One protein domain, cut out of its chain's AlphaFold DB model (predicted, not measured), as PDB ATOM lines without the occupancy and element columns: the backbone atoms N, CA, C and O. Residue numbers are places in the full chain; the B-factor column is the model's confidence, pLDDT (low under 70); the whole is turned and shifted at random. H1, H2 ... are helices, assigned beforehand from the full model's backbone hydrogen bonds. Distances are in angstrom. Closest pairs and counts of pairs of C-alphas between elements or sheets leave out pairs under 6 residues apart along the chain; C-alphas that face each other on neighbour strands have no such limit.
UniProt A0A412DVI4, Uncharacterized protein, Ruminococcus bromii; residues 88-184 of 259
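This is residues 88 to 184 of the 259 residues of an uncharacterized protein of Ruminococcus bromii (UniProt A0A412DVI4). H1 and H4 run nearly alongside each other through an elongated body, and H6 crosses H4 closely; H5 lies toward one end, while H3 lies at the other, with H2 packing on H3 and H4. The printed part has 97 residues and six named helices, H1 to H6 in order, with no named strand: it is all helix. It is compact, with a radius of gyration of the C-alphas of 12.5 A, and spans 37 by 24 by 20 A, only just elongated.

Start at the hub, H1, residues 88 to 101, which touches H3, residues 117 to 124, at Arg 92 and Arg 124, their closest C-alphas, 6.3 A apart. H1 only just touches H4, residues 133 to 147, with 3 pairs of C-alphas within 8 A, closest at Lys 88 and Ala 133, 7.5 A, at a shallow tilt of 13 degrees, the same way. H2, residues 106 to 112, touches H3 at Cys 110 and Ala 117, the closest C-alphas, 5.8 A apart. Look next at H6, residues 171 to 182: it touches H4 at a steep tilt of 45 degrees, opposite ways, its Lys 179 C-alpha 5.3 A from that of Ala 141, the closest pair. H5, residues 151 to 161, is apart from H2 and H3. H1, H4, H5 and H6 form a bundle, a group of helices linked by touching pairs. In each of the six helices, every O i to N i+4 pair is within hydrogen-bond range.

Find C-alpha 88 at (42.325, 13.787, 181.849); H1 runs 19.7 A from there to C-alpha 101. H4 runs 21.1 A from C-alpha 133 at (48.777, 10.094, 182.859). H6 runs 16.5 A to C-alpha 182 at (46.074, 14.292, 190.813), and H5 15.4 A.

The C-alphas farthest apart, Ser 127 and Asp 166, are 37.8 A apart. The printed part has no cut, and no link is long. Confidence is under 70 at residues 88 to 89, 126 to 129 and 131.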
ATOM      1  N   LYS A  88      41.178  13.139 182.524       56.53
ATOM      2  CA  LYS A  88      42.325  13.787 181.849       56.53
ATOM      3  C   LYS A  88      42.242  15.317 181.868       56.53
ATOM      4  O   LYS A  88      43.260  15.986 182.017       56.53
ATOM      5  N   GLU A  89      41.028  15.866 181.798       66.12
ATOM      6  CA  GLU A  89      40.749  17.260 182.178       66.12
ATOM      7  C   GLU A  89      40.930  17.463 183.681       66.12
ATOM      8  O   GLU A  89      41.398  18.517 184.103       66.12
ATOM      9  N   LEU A  90      40.580  16.452 184.480       76.12
ATOM     10  CA  LEU A  90      40.733  16.498 185.923       76.12
ATOM     11  C   LEU A  90      42.205  16.557 186.312       76.12
ATOM     12  O   LEU A  90      42.596  17.503 186.983       76.12
ATOM     13  N   LEU A  91      43.032  15.655 185.774       82.75
ATOM     14  CA  LEU A  91      44.481  15.720 185.955       82.75
ATOM     15  C   LEU A  91      45.051  17.081 185.550       82.75
ATOM     16  O   LEU A  91      45.852  17.643 186.288       82.75
ATOM     17  N   ARG A  92      44.628  17.650 184.411       84.62
ATOM     18  CA  ARG A  92      45.072  18.990 183.991       84.62
ATOM     19  C   ARG A  92      44.651  20.071 184.988       84.62
ATOM     20  O   ARG A  92      45.460  20.928 185.329       84.62
ATOM     21  N   LYS A  93      43.389  20.063 185.425       85.44
ATOM     22  CA  LYS A  93      42.855  21.031 186.392       85.44
ATOM     23  C   LYS A  93      43.584  20.913 187.725       85.44
ATOM     24  O   LYS A  93      44.134  21.905 188.176       85.44
ATOM     25  N   ASN A  94      43.678  19.708 188.277       89.69
ATOM     26  CA  ASN A  94      44.363  19.417 189.533       89.69
ATOM     27  C   ASN A  94      45.847  19.781 189.448       89.69
ATOM     28  O   ASN A  94      46.375  20.417 190.353       89.69
ATOM     29  N   PHE A  95      46.504  19.478 188.327       91.06
ATOM     30  CA  PHE A  95      47.876  19.909 188.070       91.06
ATOM     31  C   PHE A  95      48.009  21.436 188.086       91.06
ATOM     32  O   PHE A  95      48.866  21.963 188.788       91.06
ATOM     33  N   ASN A  96      47.147  22.159 187.367       88.31
ATOM     34  CA  ASN A  96      47.175  23.622 187.344       88.31
ATOM     35  C   ASN A  96      46.896  24.227 188.728       88.31
ATOM     36  O   ASN A  96      47.599  25.149 189.132       88.31
ATOM     37  N   THR A  97      45.924  23.686 189.466       90.31
ATOM     38  CA  THR A  97      45.623  24.096 190.845       90.31
ATOM     39  C   THR A  97      46.823  23.866 191.752       90.31
ATOM     40  O   THR A  97      47.198  24.768 192.490       90.31
ATOM     41  N   LEU A  98      47.473  22.704 191.654       93.31
ATOM     42  CA  LEU A  98      48.664  22.381 192.433       93.31
ATOM     43  C   LEU A  98      49.800  23.367 192.158       93.31
ATOM     44  O   LEU A  98      50.418  23.861 193.099       93.31
ATOM     45  N   LEU A  99      50.067  23.675 190.884       89.25
ATOM     46  CA  LEU A  99      51.115  24.628 190.513       89.25
ATOM     47  C   LEU A  99      50.864  26.010 191.122       89.25
ATOM     48  O   LEU A  99      51.802  26.636 191.613       89.25
ATOM     49  N   SER A 100      49.615  26.476 191.076       86.56
ATOM     50  CA  SER A 100      49.223  27.786 191.597       86.56
ATOM     51  C   SER A 100      49.197  27.833 193.125       86.56
ATOM     52  O   SER A 100      49.731  28.777 193.693       86.56
ATOM     53  N   ALA A 101      48.618  26.828 193.786       87.38
ATOM     54  CA  ALA A 101      48.469  26.791 195.241       87.38
ATOM     55  C   ALA A 101      49.812  26.623 195.962       87.38
ATOM     56  O   ALA A 101      50.053  27.261 196.981       87.38
ATOM     57  N   LEU A 102      50.705  25.796 195.412       88.25
ATOM     58  CA  LEU A 102      52.007  25.507 196.019       88.25
ATOM     59  C   LEU A 102      53.146  26.366 195.448       88.25
ATOM     60  O   LEU A 102      54.308  26.117 195.756       88.25
ATOM     61  N   ASN A 103      52.832  27.336 194.580       86.12
ATOM     62  CA  ASN A 103      53.800  28.210 193.908       86.12
ATOM     63  C   ASN A 103      55.001  27.445 193.304       86.12
ATOM     64  O   ASN A 103      56.167  27.802 193.486       86.12
ATOM     65  N   VAL A 104      54.717  26.341 192.607       87.00
ATOM     66  CA  VAL A 104      55.753  25.444 192.079       87.00
ATOM     67  C   VAL A 104      56.549  26.126 190.969       87.00
ATOM     68  O   VAL A 104      55.996  26.577 189.964       87.00
ATOM     69  N   ASN A 105      57.877  26.104 191.093       85.88
ATOM     70  CA  ASN A 105      58.765  26.553 190.030       85.88
ATOM     71  C   ASN A 105      58.750  25.560 188.853       85.88
ATOM     72  O   ASN A 105      59.288  24.452 188.929       85.88
ATOM     73  N   LEU A 106      58.160  25.985 187.734       83.81
ATOM     74  CA  LEU A 106      58.000  25.156 186.541       83.81
ATOM     75  C   LEU A 106      59.341  24.711 185.937       83.81
ATOM     76  O   LEU A 106      59.436  23.601 185.421       83.81
ATOM     77  N   THR A 107      60.379  25.543 186.021       84.44
ATOM     78  CA  THR A 107      61.718  25.214 185.518       84.44
ATOM     79  C   THR A 107      62.325  24.069 186.321       84.44
ATOM     80  O   THR A 107      62.842  23.122 185.737       84.44
ATOM     81  N   GLN A 108      62.198  24.110 187.650       84.81
ATOM     82  CA  GLN A 108      62.659  23.025 188.521       84.81
ATOM     83  C   GLN A 108      61.849  21.745 188.301       84.81
ATOM     84  O   GLN A 108      62.425  20.660 188.230       84.81
ATOM     85  N   LEU A 109      60.532  21.861 188.102       87.62
ATOM     86  CA  LEU A 109      59.691  20.719 187.748       87.62
ATOM     87  C   LEU A 109      60.146  20.073 186.429       87.62
ATOM     88  O   LEU A 109      60.260  18.854 186.353       87.62
ATOM     89  N   CYS A 110      60.440  20.861 185.392       87.06
ATOM     90  CA  CYS A 110      60.904  20.337 184.099       87.06
ATOM     91  C   CYS A 110      62.332  19.770 184.152       87.06
ATOM     92  O   CYS A 110      62.684  18.947 183.323       87.06
ATOM     93  N   GLN A 111      63.172  20.205 185.095       85.12
ATOM     94  CA  GLN A 111      64.494  19.605 185.317       85.12
ATOM     95  C   GLN A 111      64.392  18.273 186.061       85.12
ATOM     96  O   GLN A 111      65.154  17.347 185.798       85.12
ATOM     97  N   TYR A 112      63.461  18.188 187.010       84.25
ATOM     98  CA  TYR A 112      63.259  16.997 187.823       84.25
ATOM     99  C   TYR A 112      62.472  15.909 187.089       84.25
ATOM    100  O   TYR A 112      62.675  14.714 187.296       84.25
ATOM    101  N   THR A 113      61.538  16.323 186.240       80.25
ATOM    102  CA  THR A 113      60.751  15.416 185.413       80.25
ATOM    103  C   THR A 113      61.394  15.292 184.035       80.25
ATOM    104  O   THR A 113      61.917  16.257 183.505       80.25
ATOM    105  N   ASN A 114      61.318  14.125 183.392       80.75
ATOM    106  CA  ASN A 114      61.819  13.953 182.016       80.75
ATOM    107  C   ASN A 114      60.911  14.627 180.958       80.75
ATOM    108  O   ASN A 114      60.812  14.148 179.827       80.75
ATOM    109  N   TYR A 115      60.196  15.694 181.327       83.25
ATOM    110  CA  TYR A 115      59.332  16.467 180.443       83.25
ATOM    111  C   TYR A 115      59.980  17.811 180.134       83.25
ATOM    112  O   TYR A 115      60.325  18.576 181.031       83.25
ATOM    113  N   ASP A 116      60.090  18.132 178.849       82.62
ATOM    114  CA  ASP A 116      60.546  19.445 178.417       82.62
ATOM    115  C   ASP A 116      59.494  20.536 178.705       82.62
ATOM    116  O   ASP A 116      58.286  20.279 178.767       82.62
ATOM    117  N   ALA A 117      59.948  21.784 178.842       82.81
ATOM    118  CA  ALA A 117      59.083  22.917 179.177       82.81
ATOM    119  C   ALA A 117      57.944  23.135 178.164       82.81
ATOM    120  O   ALA A 117      56.840  23.524 178.550       82.81
ATOM    121  N   SER A 118      58.173  22.838 176.879       82.56
ATOM    122  CA  SER A 118      57.140  22.946 175.841       82.56
ATOM    123  C   SER A 118      56.057  21.883 176.030       82.56
ATOM    124  O   SER A 118      54.863  22.186 175.951       82.56
ATOM    125  N   ALA A 119      56.434  20.645 176.354       82.00
ATOM    126  CA  ALA A 119      55.491  19.584 176.689       82.00
ATOM    127  C   ALA A 119      54.630  19.950 177.899       82.00
ATOM    128  O   ALA A 119      53.404  19.865 177.805       82.00
ATOM    129  N   VAL A 120      55.247  20.399 178.995       84.94
ATOM    130  CA  VAL A 120      54.526  20.780 180.219       84.94
ATOM    131  C   VAL A 120      53.601  21.971 179.967       84.94
ATOM    132  O   VAL A 120      52.442  21.943 180.377       84.94
ATOM    133  N   PHE A 121      54.050  22.984 179.221       81.25
ATOM    134  CA  PHE A 121      53.218  24.137 178.865       81.25
ATOM    135  C   PHE A 121      52.003  23.741 178.019       81.25
ATOM    136  O   PHE A 121      50.878  24.175 178.273       81.25
ATOM    137  N   ARG A 122      52.200  22.865 177.031       77.06
ATOM    138  CA  ARG A 122      51.094  22.366 176.208       77.06
ATOM    139  C   ARG A 122      50.132  21.487 177.009       77.06
ATOM    140  O   ARG A 122      48.945  21.508 176.700       77.06
ATOM    141  N   ILE A 123      50.606  20.762 178.024       83.88
ATOM    142  CA  ILE A 123      49.752  20.031 178.978       83.88
ATOM    143  C   ILE A 123      48.925  21.011 179.809       83.88
ATOM    144  O   ILE A 123      47.702  20.893 179.848       83.88
ATOM    145  N   ARG A 124      49.567  22.034 180.381       81.88
ATOM    146  CA  ARG A 124      48.930  23.093 181.180       81.88
ATOM    147  C   ARG A 124      47.780  23.780 180.437       81.88
ATOM    148  O   ARG A 124      46.703  23.963 181.002       81.88
ATOM    149  N   ASN A 125      48.005  24.103 179.164       75.38
ATOM    150  CA  ASN A 125      47.038  24.794 178.306       75.38
ATOM    151  C   ASN A 125      46.089  23.839 177.561       75.38
ATOM    152  O   ASN A 125      45.273  24.284 176.757       75.38
ATOM    153  N   GLY A 126      46.217  22.525 177.767       68.19
ATOM    154  CA  GLY A 126      45.373  21.510 177.132       68.19
ATOM    155  C   GLY A 126      45.668  21.239 175.650       68.19
ATOM    156  O   GLY A 126      45.011  20.402 175.040       68.19
ATOM    157  N   SER A 127      46.673  21.887 175.051       64.81
ATOM    158  CA  SER A 127      47.077  21.685 173.646       64.81
ATOM    159  C   SER A 127      47.881  20.395 173.401       64.81
ATOM    160  O   SER A 127      48.196  20.060 172.255       64.81
ATOM    161  N   ARG A 128      48.291  19.688 174.461       67.75
ATOM    162  CA  ARG A 128      48.931  18.363 174.414       67.75
ATOM    163  C   ARG A 128      48.520  17.566 175.645       67.75
ATOM    164  O   ARG A 128      48.373  18.125 176.720       67.75
ATOM    165  N   LYS A 129      48.378  16.254 175.497       67.38
ATOM    166  CA  LYS A 129      48.113  15.337 176.611       67.38
ATOM    167  C   LYS A 129      49.426  14.704 177.089       67.38
ATOM    168  O   LYS A 129      50.298  14.466 176.244       67.38
ATOM    169  N   PRO A 130      49.587  14.393 178.388       73.81
ATOM    170  CA  PRO A 130      50.644  13.487 178.812       73.81
ATOM    171  C   PRO A 130      50.430  12.139 178.114       73.81
ATOM    172  O   PRO A 130      49.306  11.641 178.083       73.81
ATOM    173  N   GLY A 131      51.482  11.562 177.525       69.69
ATOM    174  CA  GLY A 131      51.379  10.255 176.857       69.69
ATOM    175  C   GLY A 131      50.964   9.133 177.817       69.69
ATOM    176  O   GLY A 131      50.256   8.217 177.420       69.69
ATOM    177  N   ASP A 132      51.346   9.271 179.087       79.31
ATOM    178  CA  ASP A 132      50.972   8.404 180.199       79.31
ATOM    179  C   ASP A 132      50.605   9.291 181.402       79.31
ATOM    180  O   ASP A 132      51.448  10.022 181.933       79.31
ATOM    181  N   ALA A 133      49.326   9.274 181.781       78.88
ATOM    182  CA  ALA A 133      48.777  10.094 182.859       78.88
ATOM    183  C   ALA A 133      49.270   9.640 184.243       78.88
ATOM    184  O   ALA A 133      49.587  10.475 185.087       78.88
ATOM    185  N   GLU A 134      49.399   8.330 184.445       83.06
ATOM    186  CA  GLU A 134      49.882   7.716 185.684       83.06
ATOM    187  C   GLU A 134      51.344   8.077 185.930       83.06
ATOM    188  O   GLU A 134      51.726   8.513 187.021       83.06
ATOM    189  N   ARG A 135      52.175   7.966 184.890       85.25
ATOM    190  CA  ARG A 135      53.593   8.331 184.962       85.25
ATOM    191  C   ARG A 135      53.802   9.833 185.130       85.25
ATOM    192  O   ARG A 135      54.707  10.239 185.864       85.25
ATOM    193  N   PHE A 136      52.963  10.652 184.497       88.38
ATOM    194  CA  PHE A 136      52.978  12.102 184.687       88.38
ATOM    195  C   PHE A 136      52.623  12.470 186.132       88.38
ATOM    196  O   PHE A 136      53.411  13.140 186.798       88.38
ATOM    197  N   ALA A 137      51.501  11.960 186.653       90.06
ATOM    198  CA  ALA A 137      51.078  12.201 188.031       90.06
ATOM    199  C   ALA A 137      52.114  11.698 189.048       90.06
ATOM    200  O   ALA A 137      52.413  12.397 190.010       90.06
ATOM    201  N   SER A 138      52.726  10.536 188.801       90.31
ATOM    202  CA  SER A 138      53.803   9.992 189.643       90.31
ATOM    203  C   SER A 138      55.032  10.909 189.661       90.31
ATOM    204  O   SER A 138      55.580  11.193 190.724       90.31
ATOM    205  N   SER A 139      55.448  11.422 188.499       91.00
ATOM    206  CA  SER A 139      56.579  12.355 188.393       91.00
ATOM    207  C   SER A 139      56.320  13.657 189.157       91.00
ATOM    208  O   SER A 139      57.172  14.100 189.926       91.00
ATOM    209  N   VAL A 140      55.127  14.239 188.991       92.19
ATOM    210  CA  VAL A 140      54.721  15.469 189.688       92.19
ATOM    211  C   VAL A 140      54.606  15.231 191.195       92.19
ATOM    212  O   VAL A 140      55.155  16.005 191.974       92.19
ATOM    213  N   ALA A 141      53.965  14.141 191.625       93.50
ATOM    214  CA  ALA A 141      53.839  13.803 193.042       93.50
ATOM    215  C   ALA A 141      55.207  13.592 193.702       93.50
ATOM    216  O   ALA A 141      55.452  14.112 194.790       93.50
ATOM    217  N   SER A 142      56.131  12.886 193.038       93.00
ATOM    218  CA  SER A 142      57.496  12.687 193.546       93.00
ATOM    219  C   SER A 142      58.250  14.007 193.690       93.00
ATOM    220  O   SER A 142      58.936  14.201 194.691       93.00
ATOM    221  N   PHE A 143      58.112  14.916 192.720       93.38
ATOM    222  CA  PHE A 143      58.708  16.249 192.798       93.38
ATOM    223  C   PHE A 143      58.197  17.003 194.027       93.38
ATOM    224  O   PHE A 143      58.991  17.343 194.899       93.38
ATOM    225  N   VAL A 144      56.875  17.171 194.142       92.56
ATOM    226  CA  VAL A 144      56.240  17.940 195.227       92.56
ATOM    227  C   VAL A 144      56.603  17.369 196.592       92.56
ATOM    228  O   VAL A 144      56.983  18.112 197.487       92.56
ATOM    229  N   THR A 145      56.554  16.045 196.746       92.62
ATOM    230  CA  THR A 145      56.874  15.385 198.023       92.62
ATOM    231  C   THR A 145      58.323  15.648 198.454       92.62
ATOM    232  O   THR A 145      58.608  15.727 199.644       92.62
ATOM    233  N   ARG A 146      59.251  15.785 197.499       89.56
ATOM    234  CA  ARG A 146      60.679  15.989 197.781       89.56
ATOM    235  C   ARG A 146      61.072  17.451 197.923       89.56
ATOM    236  O   ARG A 146      62.063  17.709 198.602       89.56
ATOM    237  N   THR A 147      60.350  18.374 197.293       88.56
ATOM    238  CA  THR A 147      60.627  19.812 197.391       88.56
ATOM    239  C   THR A 147      59.910  20.467 198.566       88.56
ATOM    240  O   THR A 147      60.487  21.349 199.185       88.56
ATOM    241  N   MET A 148      58.702  20.008 198.901       88.38
ATOM    242  CA  MET A 148      57.876  20.551 199.982       88.38
ATOM    243  C   MET A 148      58.155  19.801 201.288       88.38
ATOM    244  O   MET A 148      57.506  18.794 201.593       88.38
ATOM    245  N   GLN A 149      59.163  20.256 202.032       87.19
ATOM    246  CA  GLN A 149      59.636  19.586 203.253       87.19
ATOM    247  C   GLN A 149      59.420  20.397 204.529       87.19
ATOM    248  O   GLN A 149      59.445  19.822 205.616       87.19
ATOM    249  N   THR A 150      59.210  21.708 204.432       88.19
ATOM    250  CA  THR A 150      58.976  22.528 205.623       88.19
ATOM    251  C   THR A 150      57.559  22.306 206.169       88.19
ATOM    252  O   THR A 150      56.641  22.043 205.393       88.19
ATOM    253  N   PRO A 151      57.326  22.461 207.485       86.88
ATOM    254  CA  PRO A 151      55.991  22.290 208.068       86.88
ATOM    255  C   PRO A 151      54.907  23.156 207.406       86.88
ATOM    256  O   PRO A 151      53.781  22.704 207.228       86.88
ATOM    257  N   SER A 152      55.265  24.375 206.981       87.06
ATOM    258  CA  SER A 152      54.362  25.283 206.259       87.06
ATOM    259  C   SER A 152      53.973  24.740 204.879       87.06
ATOM    260  O   SER A 152      52.794  24.687 204.534       87.06
ATOM    261  N   GLU A 153      54.947  24.259 204.102       88.75
ATOM    262  CA  GLU A 153      54.697  23.667 202.782       88.75
ATOM    263  C   GLU A 153      53.895  22.366 202.882       88.75
ATOM    264  O   GLU A 153      53.020  22.106 202.057       88.75
ATOM    265  N   ILE A 154      54.160  21.555 203.911       89.50
ATOM    266  CA  ILE A 154      53.383  20.346 204.204       89.50
ATOM    267  C   ILE A 154      51.937  20.728 204.524       89.50
ATOM    268  O   ILE A 154      51.025  20.116 203.974       89.50
ATOM    269  N   GLY A 155      51.721  21.771 205.330       88.88
ATOM    270  CA  GLY A 155      50.394  22.326 205.600       88.88
ATOM    271  C   GLY A 155      49.645  22.716 204.325       88.88
ATOM    272  O   GLY A 155      48.511  22.286 204.126       88.88
ATOM    273  N   ALA A 156      50.303  23.436 203.412       89.62
ATOM    274  CA  ALA A 156      49.714  23.822 202.127       89.62
ATOM    275  C   ALA A 156      49.364  22.610 201.241       89.62
ATOM    276  O   ALA A 156      48.341  22.599 200.556       89.62
ATOM    277  N   VAL A 157      50.192  21.560 201.263       91.44
ATOM    278  CA  VAL A 157      49.906  20.297 200.561       91.44
ATOM    279  C   VAL A 157      48.699  19.585 201.173       91.44
ATOM    280  O   VAL A 157      47.846  19.118 200.420       91.44
ATOM    281  N   ALA A 158      48.618  19.501 202.504       90.06
ATOM    282  CA  ALA A 158      47.489  18.910 203.230       90.06
ATOM    283  C   ALA A 158      46.176  19.620 202.893       90.06
ATOM    284  O   ALA A 158      45.197  18.958 202.544       90.06
ATOM    285  N   GLU A 159      46.184  20.954 202.913       89.38
ATOM    286  CA  GLU A 159      45.033  21.780 202.555       89.38
ATOM    287  C   GLU A 159      44.591  21.532 201.108       89.38
ATOM    288  O   GLU A 159      43.422  21.238 200.862       89.38
ATOM    289  N   LEU A 160      45.528  21.543 200.152       89.62
ATOM    290  CA  LEU A 160      45.232  21.315 198.735       89.62
ATOM    291  C   LEU A 160      44.548  19.964 198.477       89.62
ATOM    292  O   LEU A 160      43.647  19.868 197.639       89.62
ATOM    293  N   ILE A 161      45.000  18.910 199.159       89.25
ATOM    294  CA  ILE A 161      44.481  17.551 198.955       89.25
ATOM    295  C   ILE A 161      43.357  17.174 199.931       89.25
ATOM    296  O   ILE A 161      42.822  16.067 199.829       89.25
ATOM    297  N   GLY A 162      42.987  18.070 200.852       85.81
ATOM    298  CA  GLY A 162      41.926  17.872 201.842       85.81
ATOM    299  C   GLY A 162      42.240  16.801 202.892       85.81
ATOM    300  O   GLY A 162      41.356  16.021 203.249       85.81
ATOM    301  N   CYS A 163      43.492  16.711 203.345       85.56
ATOM    302  CA  CYS A 163      43.944  15.763 204.373       85.56
ATOM    303  C   CYS A 163      44.460  16.489 205.619       85.56
ATOM    304  O   CYS A 163      44.844  17.653 205.549       85.56
ATOM    305  N   ASP A 164      44.502  15.782 206.749       86.06
ATOM    306  CA  ASP A 164      45.184  16.280 207.945       86.06
ATOM    307  C   ASP A 164      46.710  16.275 207.730       86.06
ATOM    308  O   ASP A 164      47.247  15.419 207.017       86.06
ATOM    309  N   ILE A 165      47.410  17.224 208.351       86.31
ATOM    310  CA  ILE A 165      48.871  17.352 208.301       86.31
ATOM    311  C   ILE A 165      49.528  16.088 208.863       86.31
ATOM    312  O   ILE A 165      50.498  15.586 208.283       86.31
ATOM    313  N   ASP A 166      48.959  15.527 209.931       84.50
ATOM    314  CA  ASP A 166      49.489  14.331 210.595       84.50
ATOM    315  C   ASP A 166      49.412  13.086 209.693       84.50
ATOM    316  O   ASP A 166      50.277  12.211 209.741       84.50
ATOM    317  N   GLU A 167      48.430  13.027 208.787       83.56
ATOM    318  CA  GLU A 167      48.262  11.913 207.844       83.56
ATOM    319  C   GLU A 167      49.254  11.940 206.675       83.56
ATOM    320  O   GLU A 167      49.376  10.953 205.944       83.56
ATOM    321  N   ILE A 168      49.927  13.069 206.447       86.62
ATOM    322  CA  ILE A 168      50.837  13.263 205.311       86.62
ATOM    323  C   ILE A 168      52.274  13.529 205.750       86.62
ATOM    324  O   ILE A 168      53.101  13.933 204.930       86.62
ATOM    325  N   TYR A 169      52.603  13.320 207.024       84.00
ATOM    326  CA  TYR A 169      53.963  13.547 207.505       84.00
ATOM    327  C   TYR A 169      54.957  12.562 206.875       84.00
ATOM    328  O   TYR A 169      56.067  12.950 206.510       84.00
ATOM    329  N   ASP A 170      54.529  11.315 206.657       88.19
ATOM    330  CA  ASP A 170      55.345  10.283 206.024       88.19
ATOM    331  C   ASP A 170      55.429  10.449 204.494       88.19
ATOM    332  O   ASP A 170      54.432  10.653 203.795       88.19
ATOM    333  N   LEU A 171      56.645  10.331 203.958       88.56
ATOM    334  CA  LEU A 171      56.989  10.574 202.552       88.56
ATOM    335  C   LEU A 171      56.231   9.654 201.571       88.56
ATOM    336  O   LEU A 171      55.634  10.172 200.623       88.56
ATOM    337  N   PRO A 172      56.210   8.316 201.749       89.75
ATOM    338  CA  PRO A 172      55.482   7.406 200.867       89.75
ATOM    339  C   PRO A 172      53.969   7.641 200.906       89.75
ATOM    340  O   PRO A 172      53.309   7.574 199.866       89.75
ATOM    341  N   VAL A 173      53.427   7.959 202.086       89.62
ATOM    342  CA  VAL A 173      51.997   8.242 202.276       89.62
ATOM    343  C   VAL A 173      51.614   9.540 201.572       89.62
ATOM    344  O   VAL A 173      50.654   9.562 200.795       89.62
ATOM    345  N   ARG A 174      52.406  10.601 201.756       92.00
ATOM    346  CA  ARG A 174      52.221  11.887 201.074       92.00
ATOM    347  C   ARG A 174      52.277  11.728 199.560       92.00
ATOM    348  O   ARG A 174      51.375  12.193 198.867       92.00
ATOM    349  N   TYR A 175      53.281  11.018 199.049       93.19
ATOM    350  CA  TYR A 175      53.396  10.712 197.623       93.19
ATOM    351  C   TYR A 175      52.135  10.021 197.087       93.19
ATOM    352  O   TYR A 175      51.576  10.452 196.076       93.19
ATOM    353  N   ALA A 176      51.663   8.974 197.771       88.94
ATOM    354  CA  ALA A 176      50.490   8.218 197.349       88.94
ATOM    355  C   ALA A 176      49.217   9.080 197.354       88.94
ATOM    356  O   ALA A 176      48.441   9.025 196.397       88.94
ATOM    357  N   LYS A 177      49.029   9.916 198.383       90.50
ATOM    358  CA  LYS A 177      47.880  10.828 198.493       90.50
ATOM    359  C   LYS A 177      47.901  11.920 197.421       90.50
ATOM    360  O   LYS A 177      46.890  12.098 196.746       90.50
ATOM    361  N   ILE A 178      49.043  12.570 197.173       92.38
ATOM    362  CA  ILE A 178      49.183  13.570 196.094       92.38
ATOM    363  C   ILE A 178      48.926  12.928 194.730       92.38
ATOM    364  O   ILE A 178      48.166  13.463 193.923       92.38
ATOM    365  N   LYS A 179      49.533  11.765 194.466       91.75
ATOM    366  CA  LYS A 179      49.335  11.039 193.208       91.75
ATOM    367  C   LYS A 179      47.862  10.680 193.007       91.75
ATOM    368  O   LYS A 179      47.322  10.907 191.928       91.75
ATOM    369  N   SER A 180      47.212  10.139 194.038       88.44
ATOM    370  CA  SER A 180      45.794   9.787 193.974       88.44
ATOM    371  C   SER A 180      44.914  11.016 193.760       88.44
ATOM    372  O   SER A 180      43.954  10.924 193.009       88.44
ATOM    373  N   TRP A 181      45.225  12.151 194.386       91.25
ATOM    374  CA  TRP A 181      44.483  13.400 194.203       91.25
ATOM    375  C   TRP A 181      44.663  13.982 192.795       91.25
ATOM    376  O   TRP A 181      43.715  14.470 192.194       91.25
ATOM    377  N   LEU A 182      45.856  13.880 192.204       89.56
ATOM    378  CA  LEU A 182      46.074  14.292 190.813       89.56
ATOM    379  C   LEU A 182      45.232  13.474 189.825       89.56
ATOM    380  O   LEU A 182      44.831  14.001 188.791       89.56
ATOM    381  N   LEU A 183      44.979  12.205 190.141       85.00
ATOM    382  CA  LEU A 183      44.293  11.247 189.275       85.00
ATOM    383  C   LEU A 183      42.829  11.003 189.644       85.00
ATOM    384  O   LEU A 183      42.213  10.163 189.013       85.00
ATOM    385  N   LYS A 184      42.288  11.621 190.696       81.94
ATOM    386  CA  LYS A 184      40.901  11.404 191.125       81.94
ATOM    387  C   LYS A 184      40.298  12.701 191.612       81.94
ATOM    388  O   LYS A 184      40.982  13.564 192.154       81.94
TER     389      LYS A 184